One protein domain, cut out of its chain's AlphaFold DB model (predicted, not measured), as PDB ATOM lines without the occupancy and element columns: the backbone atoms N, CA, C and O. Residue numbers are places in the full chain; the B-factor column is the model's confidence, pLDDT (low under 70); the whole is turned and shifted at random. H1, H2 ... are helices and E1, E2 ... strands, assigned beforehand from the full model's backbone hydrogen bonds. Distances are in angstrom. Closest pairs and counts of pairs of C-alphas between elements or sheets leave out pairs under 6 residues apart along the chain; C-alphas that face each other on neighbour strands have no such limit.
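Overview. This is residues 81 to 120 of the 288 residues of an uncharacterized protein of Proteobacteria bacterium (UniProt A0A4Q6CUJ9). A small two-strand hairpin, E1 and E2, and one helix, H1, form the two sides of an open, flat U, joined by residues 93 to 96. From the far end of H1 the last residues fold back into the gap. The printed part has 40 residues, with two named strands and one named helix that follow each other along the chain as E1, E2, H1; the class is mixed, helices and strands, with 24 residues in named elements, and the sheet, in the order E1 - E2, is antiparallel. It is only just loose, close to extended, with a radius of gyration of the C-alphas of 13.1 A and spans of 33 by 25 by 9 A.

Along the chain. E1, residues 81 to 85, begins at C-alpha 81 (16.200, 32.091, -41.573) and is 12.3 A long. E2 is residues 88 to 92, 13.0 A. H1, residues 97 to 110, is 20.0 A long and ends at C-alpha 110 (25.437, 35.226, -16.230).

Arrangement. E1 and E2 are an antiparallel hairpin at 151 degrees, with N 90 and O 82 within hydrogen-bond range at 2.8 A. E1 and H1 are apart. In H1 every O i to N i+4 pair is within hydrogen-bond range.

Size, cuts and confidence. The C-alphas farthest apart, Arg 82 and His 112, are 33.1 A apart. The printed part has no cut, both links are tight, and no printed residue is under 70 in pLDDT.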
ATOM      1  N   LYS A  81      15.604  33.324 -42.048       92.62
ATOM      2  CA  LYS A  81      16.200  32.091 -41.573       92.62
ATOM      3  C   LYS A  81      16.754  31.366 -42.792       92.62
ATOM      4  O   LYS A  81      16.002  31.055 -43.711       92.62
ATOM      5  N   ARG A  82      18.068  31.141 -42.824       94.44
ATOM      6  CA  ARG A  82      18.738  30.410 -43.910       94.44
ATOM      7  C   ARG A  82      19.671  29.348 -43.349       94.44
ATOM      8  O   ARG A  82      20.389  29.604 -42.383       94.44
ATOM      9  N   TYR A  83      19.671  28.168 -43.956       95.75
ATOM     10  CA  TYR A  83      20.648  27.131 -43.638       95.75
ATOM     11  C   TYR A  83      22.011  27.531 -44.206       95.75
ATOM     12  O   TYR A  83      22.115  27.917 -45.368       95.75
ATOM     13  N   VAL A  84      23.042  27.477 -43.365       97.00
ATOM     14  CA  VAL A  84      24.440  27.730 -43.760       97.00
ATOM     15  C   VAL A  84      25.208  26.414 -43.854       97.00
ATOM     16  O   VAL A  84      26.130  26.273 -44.652       97.00
ATOM     17  N   SER A  85      24.832  25.429 -43.042       97.38
ATOM     18  CA  SER A  85      25.385  24.073 -43.056       97.38
ATOM     19  C   SER A  85      24.302  23.088 -42.616       97.38
ATOM     20  O   SER A  85      23.218  23.513 -42.222       97.38
ATOM     21  N   LYS A  86      24.602  21.783 -42.644       96.62
ATOM     22  CA  LYS A  86      23.668  20.724 -42.228       96.62
ATOM     23  C   LYS A  86      23.055  20.988 -40.845       96.62
ATOM     24  O   LYS A  86      21.846  20.884 -40.687       96.62
ATOM     25  N   ASP A  87      23.890  21.431 -39.906       96.56
ATOM     26  CA  ASP A  87      23.503  21.631 -38.505       96.56
ATOM     27  C   ASP A  87      23.566  23.107 -38.078       96.56
ATOM     28  O   ASP A  87      23.548  23.419 -36.890       96.56
ATOM     29  N   ARG A  88      23.695  24.043 -39.033       96.00
ATOM     30  CA  ARG A  88      23.833  25.475 -38.726       96.00
ATOM     31  C   ARG A  88      22.860  26.332 -39.499       96.00
ATOM     32  O   ARG A  88      22.731  26.250 -40.723       96.00
ATOM     33  N   LEU A  89      22.254  27.238 -38.752       96.56
ATOM     34  CA  LEU A  89      21.220  28.130 -39.215       96.56
ATOM     35  C   LEU A  89      21.642  29.569 -38.943       96.56
ATOM     36  O   LEU A  89      21.925  29.940 -37.808       96.56
ATOM     37  N   GLN A  90      21.646  30.393 -39.981       95.31
ATOM     38  CA  GLN A  90      21.752  31.827 -39.799       95.31
ATOM     39  C   GLN A  90      20.357  32.403 -39.636       95.31
ATOM     40  O   GLN A  90      19.531  32.329 -40.552       95.31
ATOM     41  N   VAL A  91      20.135  33.016 -38.480       93.88
ATOM     42  CA  VAL A  91      18.916  33.758 -38.198       93.88
ATOM     43  C   VAL A  91      19.254  35.230 -38.103       93.88
ATOM     44  O   VAL A  91      20.080  35.641 -37.292       93.88
ATOM     45  N   THR A  92      18.648  36.014 -38.985       93.06
ATOM     46  CA  THR A  92      18.748  37.470 -38.953       93.06
ATOM     47  C   THR A  92      17.446  37.980 -38.378       93.06
ATOM     48  O   THR A  92      16.411  37.891 -39.038       93.06
ATOM     49  N   HIS A  93      17.523  38.480 -37.151       90.56
ATOM     50  CA  HIS A  93      16.426  39.147 -36.472       90.56
ATOM     51  C   HIS A  93      16.766  40.605 -36.285       90.56
ATOM     52  O   HIS A  93      17.937  40.961 -36.122       90.56
ATOM     53  N   THR A  94      15.729  41.427 -36.230       88.69
ATOM     54  CA  THR A  94      15.901  42.782 -35.732       88.69
ATOM     55  C   THR A  94      15.157  42.953 -34.429       88.69
ATOM     56  O   THR A  94      14.007  42.553 -34.289       88.69
ATOM     57  N   LEU A  95      15.860  43.509 -33.452       90.31
ATOM     58  CA  LEU A  95      15.393  43.608 -32.082       90.31
ATOM     59  C   LEU A  95      15.158  45.074 -31.743       90.31
ATOM     60  O   LEU A  95      15.875  45.961 -32.215       90.31
ATOM     61  N   SER A  96      14.163  45.330 -30.898       91.19
ATOM     62  CA  SER A  96      14.028  46.646 -30.285       91.19
ATOM     63  C   SER A  96      15.202  46.903 -29.339       91.19
ATOM     64  O   SER A  96      15.793  45.975 -28.780       91.19
ATOM     65  N   VAL A  97      15.517  48.181 -29.122       90.62
ATOM     66  CA  VAL A  97      16.591  48.594 -28.203       90.62
ATOM     67  C   VAL A  97      16.342  48.045 -26.795       90.62
ATOM     68  O   VAL A  97      17.251  47.510 -26.174       90.62
ATOM     69  N   GLU A  98      15.089  48.060 -26.338       96.06
ATOM     70  CA  GLU A  98      14.709  47.519 -25.029       96.06
ATOM     71  C   GLU A  98      14.982  46.014 -24.888       96.06
ATOM     72  O   GLU A  98      15.290  45.529 -23.799       96.06
ATOM     73  N   VAL A  99      14.816  45.239 -25.967       95.94
ATOM     74  CA  VAL A  99      15.110  43.799 -25.951       95.94
ATOM     75  C   VAL A  99      16.616  43.577 -25.898       95.94
ATOM     76  O   VAL A  99      17.063  42.714 -25.144       95.94
ATOM     77  N   GLU A 100      17.396  44.377 -26.623       95.62
ATOM     78  CA  GLU A 100      18.857  44.312 -26.554       95.62
ATOM     79  C   GLU A 100      19.367  44.626 -25.140       95.62
ATOM     80  O   GLU A 100      20.130  43.843 -24.582       95.62
ATOM     81  N   GLU A 101      18.856  45.684 -24.506       98.12
ATOM     82  CA  GLU A 101      19.193  46.041 -23.120       98.12
ATOM     83  C   GLU A 101      18.830  44.926 -22.126       98.12
ATOM     84  O   GLU A 101      19.584  44.624 -21.195       98.12
ATOM     85  N   LYS A 102      17.684  44.257 -22.324       98.06
ATOM     86  CA  LYS A 102      17.303  43.082 -21.522       98.06
ATOM     87  C   LYS A 102      18.290  41.933 -21.720       98.06
ATOM     88  O   LYS A 102      18.657  41.289 -20.737       98.06
ATOM     89  N   LEU A 103      18.737  41.678 -22.949       97.19
ATOM     90  CA  LEU A 103      19.715  40.628 -23.246       97.19
ATOM     91  C   LEU A 103      21.097  40.956 -22.667       97.19
ATOM     92  O   LEU A 103      21.743  40.068 -22.108       97.19
ATOM     93  N   GLU A 104      21.529  42.215 -22.717       97.31
ATOM     94  CA  GLU A 104      22.746  42.678 -22.042       97.31
ATOM     95  C   GLU A 104      22.650  42.497 -20.526       97.31
ATOM     96  O   GLU A 104      23.568  41.956 -19.908       97.31
ATOM     97  N   ARG A 105      21.507  42.842 -19.922       98.00
ATOM     98  CA  ARG A 105      21.277  42.631 -18.487       98.00
ATOM     99  C   ARG A 105      21.342  41.154 -18.105       98.00
ATOM    100  O   ARG A 105      21.945  40.819 -17.086       98.00
ATOM    101  N   VAL A 106      20.749  40.264 -18.903       97.44
ATOM    102  CA  VAL A 106      20.854  38.811 -18.680       97.44
ATOM    103  C   VAL A 106      22.306  38.350 -18.805       97.44
ATOM    104  O   VAL A 106      22.771  37.590 -17.956       97.44
ATOM    105  N   ARG A 107      23.056  38.860 -19.787       97.31
ATOM    106  CA  ARG A 107      24.488  38.569 -19.932       97.31
ATOM    107  C   ARG A 107      25.285  38.993 -18.697       97.31
ATOM    108  O   ARG A 107      26.095  38.208 -18.214       97.31
ATOM    109  N   SER A 108      25.030  40.180 -18.143       97.31
ATOM    110  CA  SER A 108      25.675  40.636 -16.902       97.31
ATOM    111  C   SER A 108      25.358  39.730 -15.710       97.31
ATOM    112  O   SER A 108      26.242  39.454 -14.904       97.31
ATOM    113  N   LEU A 109      24.125  39.219 -15.607       97.94
ATOM    114  CA  LEU A 109      23.747  38.268 -14.553       97.94
ATOM    115  C   LEU A 109      24.480  36.925 -14.696       97.94
ATOM    116  O   LEU A 109      24.841  36.318 -13.690       97.94
ATOM    117  N   LEU A 110      24.734  36.479 -15.928       96.81
ATOM    118  CA  LEU A 110      25.437  35.226 -16.230       96.81
ATOM    119  C   LEU A 110      26.968  35.366 -16.295       96.81
ATOM    120  O   LEU A 110      27.664  34.366 -16.469       96.81
ATOM    121  N   TYR A 111      27.510  36.571 -16.093       96.88
ATOM    122  CA  TYR A 111      28.947  36.848 -16.202       96.88
ATOM    123  C   TYR A 111      29.809  36.005 -15.245       96.88
ATOM    124  O   TYR A 111      30.931  35.641 -15.579       96.88
ATOM    125  N   HIS A 112      29.271  35.646 -14.075       97.00
ATOM    126  CA  HIS A 112      29.957  34.799 -13.095       97.00
ATOM    127  C   HIS A 112      30.127  33.339 -13.547       97.00
ATOM    128  O   HIS A 112      30.999  32.648 -13.028       97.00
ATOM    129  N   VAL A 113      29.296  32.865 -14.482       96.50
ATOM    130  CA  VAL A 113      29.377  31.500 -15.029       96.50
ATOM    131  C   VAL A 113      30.359  31.461 -16.195       96.50
ATOM    132  O   VAL A 113      31.228  30.594 -16.237       96.50
ATOM    133  N   ASN A 114      30.233  32.402 -17.134       95.69
ATOM    134  CA  ASN A 114      31.124  32.508 -18.287       95.69
ATOM    135  C   ASN A 114      31.312  33.985 -18.706       95.69
ATOM    136  O   ASN A 114      30.428  34.555 -19.355       95.69
ATOM    137  N   PRO A 115      32.466  34.607 -18.391       94.75
ATOM    138  CA  PRO A 115      32.763  35.999 -18.745       94.75
ATOM    139  C   PRO A 115      32.797  36.281 -20.252       94.75
ATOM    140  O   PRO A 115      32.509  37.399 -20.683       94.75
ATOM    141  N   TYR A 116      33.140  35.273 -21.058       95.50
ATOM    142  CA  TYR A 116      33.342  35.390 -22.505       95.50
ATOM    143  C   TYR A 116      32.247  34.674 -23.305       95.50
ATOM    144  O   TYR A 116      32.485  34.224 -24.422       95.50
ATOM    145  N   MET A 117      31.039  34.588 -22.740       96.31
ATOM    146  CA  MET A 117      29.903  33.909 -23.362       96.31
ATOM    147  C   MET A 117      29.576  34.498 -24.741       96.31
ATOM    148  O   MET A 117      29.417  35.724 -24.887       96.31
ATOM    149  N   SER A 118      29.468  33.613 -25.735       97.00
ATOM    150  CA  SER A 118      29.036  33.960 -27.089       97.00
ATOM    151  C   SER A 118      27.532  34.263 -27.130       97.00
ATOM    152  O   SER A 118      26.776  33.940 -26.213       97.00
ATOM    153  N   ARG A 119      27.061  34.932 -28.191       95.31
ATOM    154  CA  ARG A 119      25.632  35.270 -28.318       95.31
ATOM    155  C   ARG A 119      24.759  34.021 -28.471       95.31
ATOM    156  O   ARG A 119      23.640  34.011 -27.974       95.31
ATOM    157  N   GLU A 120      25.286  32.998 -29.135       96.06
ATOM    158  CA  GLU A 120      24.646  31.691 -29.289       96.06
ATOM    159  C   GLU A 120      24.492  30.997 -27.933       96.06
ATOM    160  O   GLU A 120      23.374  30.666 -27.552       96.06
TER     161      GLU A 120